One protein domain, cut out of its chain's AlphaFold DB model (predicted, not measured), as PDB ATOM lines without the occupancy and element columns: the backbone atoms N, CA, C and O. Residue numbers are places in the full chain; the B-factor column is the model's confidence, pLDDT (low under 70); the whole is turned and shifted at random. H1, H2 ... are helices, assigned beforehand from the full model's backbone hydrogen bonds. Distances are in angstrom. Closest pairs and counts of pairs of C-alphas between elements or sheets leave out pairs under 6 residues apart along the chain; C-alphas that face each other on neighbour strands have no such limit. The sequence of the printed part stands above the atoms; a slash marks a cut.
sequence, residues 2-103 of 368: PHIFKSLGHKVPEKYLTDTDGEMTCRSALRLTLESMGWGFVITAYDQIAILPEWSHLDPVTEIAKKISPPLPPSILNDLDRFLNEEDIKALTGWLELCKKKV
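What this domain is: This is residues 2 to 103 of the 368 residues of the protein "Phosphodiester glycosidase family protein" of Synergistaceae bacterium (UniProt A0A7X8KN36). Helix H2 stands in the middle, with the longest helix, H6, running alongside it the same way and H4 packed crosswise on a different side of it; short H1 packs on H6. H3 packs crosswise on H4, and with the loop after it makes one end of the longest axis. The printed part has 102 residues with six named helices, H1 to H6 along the chain, and no named strand: all helix, with 56 residues in helices. It is compact, with a radius of gyration of the C-alphas of 13.3 A and spans of 39 by 31 by 28 A.

How they stand to each other: H1, residues 4 to 8, touches H6, residues 86 to 102; their closest C-alphas, of Ile 4 and Thr 93, are 5.2 A apart. H2, residues 26 to 36, is close to H6 but not clearly touching, the same way at a shallow tilt of 34 degrees, only just short of steep; the closest C-alphas, of Cys 26 and Asp 88, are 7.8 A apart. H4, residues 60 to 67, touches H2 about perpendicular at 84 degrees, closest at the C-alphas of Arg 31 and Val 61, 6.3 A. H3, residues 40 to 50, touches H4 at 77 degrees, about perpendicular, closest at the C-alphas of Tyr 46 and Pro 60, 5.2 A. H5, residues 74 to 77, is close to H6 but not clearly touching; the closest C-alphas, of Ile 76 and Asp 88, are 6.6 A apart. H3 and H6 are apart. In H2, H3 and H4 every O i to N i+4 pair is within hydrogen-bond range, in H6 12 of 13, in H1 0 of 1 but 2 of 2 O i to N i+3 pairs; H5 is too short for an O i to N i+4 pair.

Where its parts are: H1 begins at C-alpha 4 (301.527, 355.735, 145.356). H2 is 15.1 A long, H3 15.3 A and H4 11.0 A. H6, 25.0 A, ends at C-alpha 102 (311.562, 360.956, 131.488).

The domain as a whole: The C-alphas farthest apart, of Gly 9 and Pro 53, are 40.5 A apart. The printed part has no cut. The link from H1 to H2 is long, 17 residues. The pLDDT is under 70 in residues 2 to 6 and 19 to 23.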
ATOM      1  N   PRO A   2     297.166 352.136 148.578       52.03
ATOM      2  CA  PRO A   2     296.703 352.594 147.248       52.03
ATOM      3  C   PRO A   2     297.147 354.010 146.789       52.03
ATOM      4  O   PRO A   2     296.748 354.440 145.710       52.03
ATOM      5  N   HIS A   3     297.913 354.786 147.570       58.94
ATOM      6  CA  HIS A   3     298.175 356.199 147.230       58.94
ATOM      7  C   HIS A   3     299.303 356.416 146.215       58.94
ATOM      8  O   HIS A   3     299.161 357.295 145.370       58.94
ATOM      9  N   ILE A   4     300.360 355.596 146.247       59.44
ATOM     10  CA  ILE A   4     301.527 355.735 145.356       59.44
ATOM     11  C   ILE A   4     301.103 355.605 143.882       59.44
ATOM     12  O   ILE A   4     301.491 356.416 143.046       59.44
ATOM     13  N   PHE A   5     300.212 354.657 143.570       67.38
ATOM     14  CA  PHE A   5     299.759 354.409 142.196       67.38
ATOM     15  C   PHE A   5     298.859 355.506 141.621       67.38
ATOM     16  O   PHE A   5     298.737 355.603 140.403       67.38
ATOM     17  N   LYS A   6     298.244 356.366 142.451       66.69
ATOM     18  CA  LYS A   6     297.376 357.446 141.940       66.69
ATOM     19  C   LYS A   6     298.128 358.374 140.988       66.69
ATOM     20  O   LYS A   6     297.534 358.862 140.032       66.69
ATOM     21  N   SER A   7     299.427 358.560 141.216       73.94
ATOM     22  CA  SER A   7     300.278 359.375 140.357       73.94
ATOM     23  C   SER A   7     300.437 358.826 138.944       73.94
ATOM     24  O   SER A   7     300.573 359.612 138.013       73.94
ATOM     25  N   LEU A   8     300.322 357.513 138.717       73.50
ATOM     26  CA  LEU A   8     300.373 356.949 137.359       73.50
ATOM     27  C   LEU A   8     299.222 357.442 136.473       73.50
ATOM     28  O   LEU A   8     299.365 357.494 135.255       73.50
ATOM     29  N   GLY A   9     298.106 357.872 137.070       74.12
ATOM     30  CA  GLY A   9     296.918 358.317 136.337       74.12
ATOM     31  C   GLY A   9     296.073 357.173 135.767       74.12
ATOM     32  O   GLY A   9     295.062 357.436 135.125       74.12
ATOM     33  N   HIS A  10     296.444 355.918 136.031       75.38
ATOM     34  CA  HIS A  10     295.702 354.716 135.652       75.38
ATOM     35  C   HIS A  10     295.798 353.645 136.751       75.38
ATOM     36  O   HIS A  10     296.636 353.726 137.652       75.38
ATOM     37  N   LYS A  11     294.930 352.627 136.689       82.12
ATOM     38  CA  LYS A  11     294.990 351.465 137.589       82.12
ATOM     39  C   LYS A  11     295.922 350.405 137.000       82.12
ATOM     40  O   LYS A  11     295.716 349.987 135.865       82.12
ATOM     41  N   VAL A  12     296.876 349.926 137.795       79.75
ATOM     42  CA  VAL A  12     297.727 348.782 137.440       79.75
ATOM     43  C   VAL A  12     297.062 347.479 137.914       79.75
ATOM     44  O   VAL A  12     296.661 347.400 139.076       79.75
ATOM     45  N   PRO A  13     296.879 346.472 137.039       80.56
ATOM     46  CA  PRO A  13     296.357 345.162 137.434       80.56
ATOM     47  C   PRO A  13     297.261 344.413 138.429       80.56
ATOM     48  O   PRO A  13     298.477 344.418 138.271       80.56
ATOM     49  N   GLU A  14     296.667 343.689 139.384       80.50
ATOM     50  CA  GLU A  14     297.393 342.930 140.428       80.50
ATOM     51  C   GLU A  14     298.371 341.894 139.869       80.50
ATOM     52  O   GLU A  14     299.417 341.673 140.457       80.50
ATOM     53  N   LYS A  15     298.093 341.318 138.691       80.25
ATOM     54  CA  LYS A  15     298.994 340.357 138.028       80.25
ATOM     55  C   LYS A  15     300.399 340.901 137.725       80.25
ATOM     56  O   LYS A  15     301.274 340.122 137.374       80.25
ATOM     57  N   TYR A  16     300.593 342.219 137.791       76.12
ATOM     58  CA  TYR A  16     301.891 342.860 137.594       76.12
ATOM     59  C   TYR A  16     302.622 343.151 138.909       76.12
ATOM     60  O   TYR A  16     303.726 343.676 138.852       76.12
ATOM     61  N   LEU A  17     302.022 342.860 140.069       80.56
ATOM     62  CA  LEU A  17     302.530 343.227 141.391       80.56
ATOM     63  C   LEU A  17     302.831 341.967 142.209       80.56
ATOM     64  O   LEU A  17     302.005 341.056 142.261       80.56
ATOM     65  N   THR A  18     304.001 341.906 142.846       76.56
ATOM     66  CA  THR A  18     304.475 340.672 143.507       76.56
ATOM     67  C   THR A  18     304.213 340.590 145.013       76.56
ATOM     68  O   THR A  18     304.262 339.487 145.552       76.56
ATOM     69  N   ASP A  19     303.898 341.697 145.696       65.50
ATOM     70  CA  ASP A  19     303.665 341.700 147.151       65.50
ATOM     71  C   ASP A  19     302.792 342.884 147.613       65.50
ATOM     72  O   ASP A  19     303.257 344.018 147.675       65.50
ATOM     73  N   THR A  20     301.511 342.660 147.916       64.44
ATOM     74  CA  THR A  20     300.577 343.740 148.306       64.44
ATOM     75  C   THR A  20     300.141 343.718 149.772       64.44
ATOM     76  O   THR A  20     299.381 344.604 150.180       64.44
ATOM     77  N   ASP A  21     300.621 342.760 150.567       57.41
ATOM     78  CA  ASP A  21     300.096 342.475 151.905       57.41
ATOM     79  C   ASP A  21     301.150 342.712 153.006       57.41
ATOM     80  O   ASP A  21     302.302 342.321 152.883       57.41
ATOM     81  N   GLY A  22     300.749 343.333 154.124       61.09
ATOM     82  CA  GLY A  22     301.598 343.514 155.317       61.09
ATOM     83  C   GLY A  22     302.175 344.922 155.542       61.09
ATOM     84  O   GLY A  22     301.829 345.888 154.855       61.09
ATOM     85  N   GLU A  23     303.022 345.051 156.574       66.88
ATOM     86  CA  GLU A  23     303.786 346.275 156.854       66.88
ATOM     87  C   GLU A  23     304.904 346.437 155.819       66.88
ATOM     88  O   GLU A  23     305.774 345.582 155.675       66.88
ATOM     89  N   MET A  24     304.877 347.548 155.082       82.88
ATOM     90  CA  MET A  24     305.731 347.745 153.915       82.88
ATOM     91  C   MET A  24     307.033 348.465 154.285       82.88
ATOM     92  O   MET A  24     307.006 349.546 154.876       82.88
ATOM     93  N   THR A  25     308.175 347.899 153.897       90.50
ATOM     94  CA  THR A  25     309.476 348.582 153.944       90.50
ATOM     95  C   THR A  25     309.649 349.513 152.744       90.50
ATOM     96  O   THR A  25     308.910 349.429 151.755       90.50
ATOM     97  N   CYS A  26     310.645 350.399 152.791       91.12
ATOM     98  CA  CYS A  26     311.006 351.235 151.640       91.12
ATOM     99  C   CYS A  26     311.374 350.390 150.402       91.12
ATOM    100  O   CYS A  26     311.009 350.752 149.283       91.12
ATOM    101  N   ARG A  27     312.018 349.234 150.598       92.00
ATOM    102  CA  ARG A  27     312.383 348.263 149.558       92.00
ATOM    103  C   ARG A  27     311.154 347.689 148.867       92.00
ATOM    104  O   ARG A  27     311.064 347.768 147.642       92.00
ATOM    105  N   SER A  28     310.204 347.151 149.631       89.19
ATOM    106  CA  SER A  28     308.976 346.575 149.070       89.19
ATOM    107  C   SER A  28     308.135 347.646 148.369       89.19
ATOM    108  O   SER A  28     307.656 347.430 147.258       89.19
ATOM    109  N   ALA A  29     308.050 348.853 148.943       89.88
ATOM    110  CA  ALA A  29     307.378 349.986 148.306       89.88
ATOM    111  C   ALA A  29     308.018 350.371 146.965       89.88
ATOM    112  O   ALA A  29     307.316 350.638 145.984       89.88
ATOM    113  N   LEU A  30     309.351 350.397 146.908       92.00
ATOM    114  CA  LEU A  30     310.085 350.706 145.689       92.00
ATOM    115  C   LEU A  30     309.915 349.610 144.637       92.00
ATOM    116  O   LEU A  30     309.656 349.934 143.478       92.00
ATOM    117  N   ARG A  31     309.991 348.336 145.030       93.00
ATOM    118  CA  ARG A  31     309.725 347.197 144.141       93.00
ATOM    119  C   ARG A  31     308.362 347.333 143.469       93.00
ATOM    120  O   ARG A  31     308.289 347.338 142.245       93.00
ATOM    121  N   LEU A  32     307.311 347.557 144.254       90.75
ATOM    122  CA  LEU A  32     305.957 347.750 143.731       90.75
ATOM    123  C   LEU A  32     305.837 348.989 142.852       90.75
ATOM    124  O   LEU A  32     305.108 348.982 141.863       90.75
ATOM    125  N   THR A  33     306.559 350.059 143.184       91.94
ATOM    126  CA  THR A  33     306.595 351.259 142.344       91.94
ATOM    127  C   THR A  33     307.218 350.942 140.982       91.94
ATOM    128  O   THR A  33     306.633 351.287 139.959       91.94
ATOM    129  N   LEU A  34     308.348 350.230 140.939       94.62
ATOM    130  CA  LEU A  34     308.988 349.780 139.696       94.62
ATOM    131  C   LEU A  34     308.063 348.857 138.888       94.62
ATOM    132  O   LEU A  34     307.819 349.101 137.706       94.62
ATOM    133  N   GLU A  35     307.486 347.845 139.524       94.00
ATOM    134  CA  GLU A  35     306.526 346.926 138.905       94.00
ATOM    135  C   GLU A  35     305.324 347.670 138.309       94.00
ATOM    136  O   GLU A  35     304.960 347.445 137.154       94.00
ATOM    137  N   SER A  36     304.789 348.655 139.035       91.75
ATOM    138  CA  SER A  36     303.685 349.490 138.559       91.75
ATOM    139  C   SER A  36     304.038 350.363 137.355       91.75
ATOM    140  O   SER A  36     303.159 350.704 136.569       91.75
ATOM    141  N   MET A  37     305.322 350.684 137.166       94.44
ATOM    142  CA  MET A  37     305.802 351.378 135.972       94.44
ATOM    143  C   MET A  37     306.039 350.436 134.783       94.44
ATOM    144  O   MET A  37     306.475 350.901 133.728       94.44
ATOM    145  N   GLY A  38     305.827 349.126 134.942       94.88
ATOM    146  CA  GLY A  38     306.182 348.116 133.944       94.88
ATOM    147  C   GLY A  38     307.672 347.770 133.921       94.88
ATOM    148  O   GLY A  38     308.206 347.354 132.898       94.88
ATOM    149  N   TRP A  39     308.375 347.969 135.039       96.44
ATOM    150  CA  TRP A  39     309.806 347.670 135.169       96.44
ATOM    151  C   TRP A  39     310.083 346.310 135.817       96.44
ATOM    152  O   TRP A  39     311.232 346.006 136.128       96.44
ATOM    153  N   GLY A  40     309.057 345.470 135.992       95.50
ATOM    154  CA  GLY A  40     309.201 344.134 136.581       95.50
ATOM    155  C   GLY A  40     310.271 343.288 135.883       95.50
ATOM    156  O   GLY A  40     311.102 342.689 136.554       95.50
ATOM    157  N   PHE A  41     310.349 343.336 134.547       95.81
ATOM    158  CA  PHE A  41     311.383 342.602 133.811       95.81
ATOM    159  C   PHE A  41     312.807 343.093 134.104       95.81
ATOM    160  O   PHE A  41     313.730 342.291 134.106       95.81
ATOM    161  N   VAL A  42     313.012 344.382 134.399       97.31
ATOM    162  CA  VAL A  42     314.339 344.891 134.795       97.31
ATOM    163  C   VAL A  42     314.784 344.239 136.104       97.31
ATOM    164  O   VAL A  42     315.952 343.887 136.249       97.31
ATOM    165  N   ILE A  43     313.849 344.034 137.035       96.94
ATOM    166  CA  ILE A  43     314.105 343.321 138.291       96.94
ATOM    167  C   ILE A  43     314.440 341.858 137.995       96.94
ATOM    168  O   ILE A  43     315.485 341.389 138.432       96.94
ATOM    169  N   THR A  44     313.626 341.175 137.184       95.75
ATOM    170  CA  THR A  44     313.877 339.782 136.773       95.75
ATOM    171  C   THR A  44     315.224 339.610 136.071       95.75
ATOM    172  O   THR A  44     315.936 338.646 136.329       95.75
ATOM    173  N   ALA A  45     315.607 340.547 135.207       96.19
ATOM    174  CA  ALA A  45     316.896 340.524 134.534       96.19
ATOM    175  C   ALA A  45     318.054 340.681 135.535       96.19
ATOM    176  O   ALA A  45     319.054 339.976 135.438       96.19
ATOM    177  N   TYR A  46     317.925 341.540 136.549       95.50
ATOM    178  CA  TYR A  46     318.902 341.578 137.640       95.50
ATOM    179  C   TYR A  46     318.912 340.305 138.481       95.50
ATOM    180  O   TYR A  46     319.996 339.873 138.861       95.50
ATOM    181  N   ASP A  47     317.756 339.697 138.764       95.50
ATOM    182  CA  ASP A  47     317.691 338.411 139.468       95.50
ATOM    183  C   ASP A  47     318.500 337.348 138.701       95.50
ATOM    184  O   ASP A  47     319.306 336.633 139.291       95.50
ATOM    185  N   GLN A  48     318.372 337.301 137.369       96.19
ATOM    186  CA  GLN A  48     319.171 336.416 136.509       96.19
ATOM    187  C   GLN A  48     320.678 336.698 136.601       96.19
ATOM    188  O   GLN A  48     321.474 335.760 136.621       96.19
ATOM    189  N   ILE A  49     321.081 337.970 136.688       97.19
ATOM    190  CA  ILE A  49     322.483 338.355 136.909       97.19
ATOM    191  C   ILE A  49     322.962 337.931 138.297       97.19
ATOM    192  O   ILE A  49     324.048 337.374 138.418       97.19
ATOM    193  N   ALA A  50     322.162 338.153 139.338       95.88
ATOM    194  CA  ALA A  50     322.508 337.835 140.720       95.88
ATOM    195  C   ALA A  50     322.564 336.319 140.999       95.88
ATOM    196  O   ALA A  50     323.122 335.895 142.004       95.88
ATOM    197  N   ILE A  51     322.039 335.472 140.109       94.38
ATOM    198  CA  ILE A  51     322.261 334.017 140.174       94.38
ATOM    199  C   ILE A  51     323.703 333.652 139.782       94.38
ATOM    200  O   ILE A  51     324.224 332.624 140.225       94.38
ATOM    201  N   LEU A  52     324.364 334.473 138.962       94.25
ATOM    202  CA  LEU A  52     325.730 334.214 138.518       94.25
ATOM    203  C   LEU A  52     326.726 334.455 139.668       94.25
ATOM    204  O   LEU A  52     326.610 335.463 140.375       94.25
ATOM    205  N   PRO A  53     327.726 333.572 139.864       93.44
ATOM    206  CA  PRO A  53     328.657 333.660 140.991       93.44
ATOM    207  C   PRO A  53     329.320 335.034 141.155       93.44
ATOM    208  O   PRO A  53     329.424 335.534 142.277       93.44
ATOM    209  N   GLU A  54     329.708 335.663 140.045       94.19
ATOM    210  CA  GLU A  54     330.393 336.958 139.982       94.19
ATOM    211  C   GLU A  54     329.553 338.108 140.561       94.19
ATOM    212  O   GLU A  54     330.102 339.064 141.118       94.19
ATOM    213  N   TRP A  55     328.225 338.004 140.472       97.06
ATOM    214  CA  TRP A  55     327.277 339.051 140.866       97.06
ATOM    215  C   TRP A  55     326.289 338.608 141.948       97.06
ATOM    216  O   TRP A  55     325.349 339.334 142.258       97.06
ATOM    217  N   SER A  56     326.558 337.480 142.605       95.81
ATOM    218  CA  SER A  56     325.730 336.903 143.679       95.81
ATOM    219  C   SER A  56     325.500 337.787 144.908       95.81
ATOM    220  O   SER A  56     324.641 337.502 145.737       95.81
ATOM    221  N   HIS A  57     326.256 338.875 145.031       95.25
ATOM    222  CA  HIS A  57     326.149 339.856 146.106       95.25
ATOM    223  C   HIS A  57     325.227 341.042 145.771       95.25
ATOM    224  O   HIS A  57     325.009 341.896 146.632       95.25
ATOM    225  N   LEU A  58     324.742 341.151 144.530       95.50
ATOM    226  CA  LEU A  58     323.903 342.269 144.105       95.50
ATOM    227  C   LEU A  58     322.465 342.084 144.587       95.50
ATOM    228  O   LEU A  58     321.867 341.030 144.400       95.50
ATOM    229  N   ASP A  59     321.890 343.151 145.143       93.88
ATOM    230  CA  ASP A  59     320.450 343.237 145.381       93.88
ATOM    231  C   ASP A  59     319.783 344.000 144.215       93.88
ATOM    232  O   ASP A  59     320.074 345.188 144.024       93.88
ATOM    233  N   PRO A  60     318.877 343.365 143.447       93.81
ATOM    234  CA  PRO A  60     318.251 343.950 142.259       93.81
ATOM    235  C   PRO A  60     317.608 345.318 142.491       93.81
ATOM    236  O   PRO A  60     317.865 346.272 141.756       93.81
ATOM    237  N   VAL A  61     316.773 345.437 143.529       94.38
ATOM    238  CA  VAL A  61     316.020 346.669 143.807       94.38
ATOM    239  C   VAL A  61     316.984 347.801 144.159       94.38
ATOM    240  O   VAL A  61     316.819 348.922 143.680       94.38
ATOM    241  N   THR A  62     318.021 347.502 144.938       94.88
ATOM    242  CA  THR A  62     319.062 348.454 145.341       94.88
ATOM    243  C   THR A  62     319.888 348.927 144.149       94.88
ATOM    244  O   THR A  62     320.154 350.123 144.021       94.88
ATOM    245  N   GLU A  63     320.298 348.022 143.263       95.94
ATOM    246  CA  GLU A  63     321.125 348.383 142.107       95.94
ATOM    247  C   GLU A  63     320.345 349.195 141.068       95.94
ATOM    248  O   GLU A  63     320.854 350.203 140.563       95.94
ATOM    249  N   ILE A  64     319.071 348.857 140.834       96.69
ATOM    250  CA  ILE A  64     318.166 349.695 140.033       96.69
ATOM    251  C   ILE A  64     318.025 351.076 140.682       96.69
ATOM    252  O   ILE A  64     318.183 352.095 140.005       96.69
ATOM    253  N   ALA A  65     317.783 351.127 141.996       94.69
ATOM    254  CA  ALA A  65     317.577 352.366 142.742       94.69
ATOM    255  C   ALA A  65     318.755 353.347 142.631       94.69
ATOM    256  O   ALA A  65     318.555 354.555 142.510       94.69
ATOM    257  N   LYS A  66     319.989 352.836 142.643       95.44
ATOM    258  CA  LYS A  66     321.207 353.653 142.526       95.44
ATOM    259  C   LYS A  66     321.402 354.255 141.131       95.44
ATOM    260  O   LYS A  66     322.056 355.289 141.010       95.44
ATOM    261  N   LYS A  67     320.893 353.596 140.086       96.69
ATOM    262  CA  LYS A  67     321.198 353.912 138.676       96.69
ATOM    263  C   LYS A  67     320.021 354.515 137.908       96.69
ATOM    264  O   LYS A  67     320.201 354.976 136.781       96.69
ATOM    265  N   ILE A  68     318.821 354.510 138.483       97.31
ATOM    266  CA  ILE A  68     317.629 355.080 137.855       97.31
ATOM    267  C   ILE A  68     317.713 356.612 137.779       97.31
ATOM    268  O   ILE A  68     318.185 357.288 138.692       97.31
ATOM    269  N   SER A  69     317.236 357.162 136.667       97.06
ATOM    270  CA  SER A  69     317.138 358.597 136.422       97.06
ATOM    271  C   SER A  69     315.688 358.951 136.089       97.06
ATOM    272  O   SER A  69     315.126 358.323 135.193       97.06
ATOM    273  N   PRO A  70     315.061 359.943 136.750       97.00
ATOM    274  CA  PRO A  70     315.613 360.794 137.809       97.00
ATOM    275  C   PRO A  70     315.966 360.004 139.087       97.00
ATOM    276  O   PRO A  70     315.317 358.994 139.361       97.00
ATOM    277  N   PRO A  71     316.965 360.453 139.873       97.00
ATOM    278  CA  PRO A  71     317.393 359.734 141.068       97.00
ATOM    279  C   PRO A  71     316.274 359.682 142.109       97.00
ATOM    280  O   PRO A  71     315.475 360.617 142.227       97.00
ATOM    281  N   LEU A  72     316.233 358.587 142.868       95.06
ATOM    282  CA  LEU A  72     315.300 358.428 143.980       95.06
ATOM    283  C   LEU A  72     315.525 359.485 145.072       95.06
ATOM    284  O   LEU A  72     316.653 359.950 145.262       95.06
ATOM    285  N   PRO A  73     314.474 359.844 145.832       93.06
ATOM    286  CA  PRO A  73     314.622 360.686 147.010       93.06
ATOM    287  C   PRO A  73     315.660 360.093 147.983       93.06
ATOM    288  O   PRO A  73     315.540 358.919 148.351       93.06
ATOM    289  N   PRO A  74     316.645 360.882 148.459       92.25
ATOM    290  CA  PRO A  74     317.673 360.385 149.378       92.25
ATOM    291  C   PRO A  74     317.112 359.779 150.669       92.25
ATOM    292  O   PRO A  74     317.692 358.842 151.206       92.25
ATOM    293  N   SER A  75     315.960 360.267 151.145       89.06
ATOM    294  CA  SER A  75     315.280 359.734 152.335       89.06
ATOM    295  C   SER A  75     314.927 358.249 152.219       89.06
ATOM    296  O   SER A  75     314.843 357.563 153.235       89.06
ATOM    297  N   ILE A  76     314.739 357.757 150.995       90.69
ATOM    298  CA  ILE A  76     314.380 356.370 150.689       90.69
ATOM    299  C   ILE A  76     315.634 355.573 150.351       90.69
ATOM    300  O   ILE A  76     315.830 354.481 150.866       90.69
ATOM    301  N   LEU A  77     316.509 356.132 149.510       91.69
ATOM    302  CA  LEU A  77     317.710 355.437 149.046       91.69
ATOM    303  C   LEU A  77     318.696 355.114 150.182       91.69
ATOM    304  O   LEU A  77     319.407 354.117 150.100       91.69
ATOM    305  N   ASN A  78     318.743 355.947 151.227       92.00
ATOM    306  CA  ASN A  78     319.693 355.789 152.332       92.00
ATOM    307  C   ASN A  78     319.394 354.588 153.243       92.00
ATOM    308  O   ASN A  78     320.311 354.088 153.887       92.00
ATOM    309  N   ASP A  79     318.136 354.155 153.324       92.44
ATOM    310  CA  ASP A  79     317.715 353.020 154.145       92.44
ATOM    311  C   ASP A  79     316.464 352.392 153.525       92.44
ATOM    312  O   ASP A  79     315.346 352.886 153.690       92.44
ATOM    313  N   LEU A  80     316.673 351.320 152.759       91.94
ATOM    314  CA  LEU A  80     315.598 350.605 152.075       91.94
ATOM    315  C   LEU A  80     314.877 349.610 153.001       91.94
ATOM    316  O   LEU A  80     313.738 349.242 152.720       91.94
ATOM    317  N   ASP A  81     315.494 349.183 154.100       92.00
ATOM    318  CA  ASP A  81     314.970 348.086 154.921       92.00
ATOM    319  C   ASP A  81     314.099 348.570 156.084       92.00
ATOM    320  O   ASP A  81     313.320 347.795 156.644       92.00
ATOM    321  N   ARG A  82     314.143 349.866 156.413       93.12
ATOM    322  CA  ARG A  82     313.199 350.458 157.366       93.12
ATOM    323  C   ARG A  82     311.758 350.467 156.853       93.12
ATOM    324  O   ARG A  82     311.478 350.523 155.650       93.12
ATOM    325  N   PHE A  83     310.833 350.537 157.806       91.06
ATOM    326  CA  PHE A  83     309.416 350.739 157.529       91.06
ATOM    327  C   PHE A  83     309.151 352.062 156.810       91.06
ATOM    328  O   PHE A  83     309.766 353.100 157.087       91.06
ATOM    329  N   LEU A  84     308.207 351.995 155.877       88.25
ATOM    330  CA  LEU A  84     307.733 353.124 155.101       88.25
ATOM    331  C   LEU A  84     306.879 354.047 155.976       88.25
ATOM    332  O   LEU A  84     305.959 353.592 156.657       88.25
ATOM    333  N   ASN A  85     307.140 355.352 155.921       88.75
ATOM    334  CA  ASN A  85     306.331 356.360 156.603       88.75
ATOM    335  C   ASN A  85     305.562 357.254 155.604       88.75
ATOM    336  O   ASN A  85     305.695 357.135 154.384       88.75
ATOM    337  N   GLU A  86     304.724 358.163 156.114       87.44
ATOM    338  CA  GLU A  86     303.918 359.053 155.265       87.44
ATOM    339  C   GLU A  86     304.746 360.019 154.405       87.44
ATOM    340  O   GLU A  86     304.312 360.391 153.309       87.44
ATOM    341  N   GLU A  87     305.915 360.453 154.879       90.31
ATOM    342  CA  GLU A  87     306.804 361.337 154.121       90.31
ATOM    343  C   GLU A  87     307.428 360.599 152.937       90.31
ATOM    344  O   GLU A  87     307.486 361.154 151.838       90.31
ATOM    345  N   ASP A  88     307.784 359.327 153.109       90.38
ATOM    346  CA  ASP A  88     308.287 358.484 152.021       90.38
ATOM    347  C   ASP A  88     307.234 358.252 150.951       90.38
ATOM    348  O   ASP A  88     307.531 358.336 149.762       90.38
ATOM    349  N   ILE A  89     305.982 358.014 151.353       87.94
ATOM    350  CA  ILE A  89     304.869 357.873 150.409       87.94
ATOM    351  C   ILE A  89     304.736 359.152 149.574       87.94
ATOM    352  O   ILE A  89     304.612 359.075 148.348       87.94
ATOM    353  N   LYS A  90     304.795 360.331 150.206       89.75
ATOM    354  CA  LYS A  90     304.759 361.626 149.500       89.75
ATOM    355  C   LYS A  90     305.967 361.793 148.574       89.75
ATOM    356  O   LYS A  90     305.795 362.230 147.437       89.75
ATOM    357  N   ALA A  91     307.161 361.413 149.027       91.81
ATOM    358  CA  ALA A  91     308.393 361.501 148.253       91.81
ATOM    359  C   ALA A  91     308.379 360.568 147.027       91.81
ATOM    360  O   ALA A  91     308.682 361.026 145.926       91.81
ATOM    361  N   LEU A  92     307.959 359.303 147.177       91.12
ATOM    362  CA  LEU A  92     307.774 358.360 146.063       91.12
ATOM    363  C   LEU A  92     306.738 358.865 145.067       91.12
ATOM    364  O   LEU A  92     306.969 358.806 143.865       91.12
ATOM    365  N   THR A  93     305.619 359.397 145.562       90.75
ATOM    366  CA  THR A  93     304.553 359.952 144.717       90.75
ATOM    367  C   THR A  93     305.082 361.123 143.878       90.75
ATOM    368  O   THR A  93     304.906 361.153 142.662       90.75
ATOM    369  N   GLY A  94     305.805 362.062 144.501       92.75
ATOM    370  CA  GLY A  94     306.429 363.183 143.793       92.75
ATOM    371  C   GLY A  94     307.513 362.747 142.803       92.75
ATOM    372  O   GLY A  94     307.585 363.277 141.693       92.75
ATOM    373  N   TRP A  95     308.329 361.756 143.168       95.19
ATOM    374  CA  TRP A  95     309.328 361.165 142.277       95.19
ATOM    375  C   TRP A  95     308.679 360.483 141.066       95.19
ATOM    376  O   TRP A  95     309.131 360.677 139.938       95.19
ATOM    377  N   LEU A  96     307.564 359.778 141.264       92.94
ATOM    378  CA  LEU A  96     306.833 359.108 140.193       92.94
ATOM    379  C   LEU A  96     306.303 360.095 139.137       92.94
ATOM    380  O   LEU A  96     306.368 359.808 137.943       92.94
ATOM    381  N   GLU A  97     305.877 361.299 139.537       92.38
ATOM    382  CA  GLU A  97     305.512 362.368 138.590       92.38
ATOM    383  C   GLU A  97     306.693 362.860 137.738       92.38
ATOM    384  O   GLU A  97     306.507 363.305 136.601       92.38
ATOM    385  N   LEU A  98     307.923 362.789 138.258       94.50
ATOM    386  CA  LEU A  98     309.126 363.065 137.470       94.50
ATOM    387  C   LEU A  98     309.420 361.906 136.512       94.50
ATOM    388  O   LEU A  98     309.734 362.142 135.342       94.50
ATOM    389  N   CYS A  99     309.267 360.668 136.983       94.94
ATOM    390  CA  CYS A  99     309.461 359.463 136.182       94.94
ATOM    391  C   CYS A  99     308.512 359.403 134.976       94.94
ATOM    392  O   CYS A  99     308.954 359.091 133.868       94.94
ATOM    393  N   LYS A 100     307.248 359.815 135.140       91.25
ATOM    394  CA  LYS A 100     306.268 359.930 134.041       91.25
ATOM    395  C   LYS A 100     306.726 360.813 132.891       91.25
ATOM    396  O   LYS A 100     306.253 360.639 131.773       91.25
ATOM    397  N   LYS A 101     307.642 361.746 133.147       92.00
ATOM    398  CA  LYS A 101     308.160 362.651 132.120       92.00
ATOM    399  C   LYS A 101     309.357 362.069 131.375       92.00
ATOM    400  O   LYS A 101     309.497 362.363 130.193       92.00
ATOM    401  N   LYS A 102     310.258 361.350 132.061       94.25
ATOM    402  CA  LYS A 102     311.562 360.956 131.488       94.25
ATOM    403  C   LYS A 102     312.340 359.890 132.273       94.25
ATOM    404  O   LYS A 102     313.551 360.028 132.453       94.25
ATOM    405  N   VAL A 103     311.681 358.854 132.782       97.06
ATOM    406  CA  VAL A 103     312.398 357.789 133.494       97.06
ATOM    407  C   VAL A 103     313.302 356.990 132.551       97.06
ATOM    408  O   VAL A 103     312.937 356.672 131.417       97.06
TER     409      VAL A 103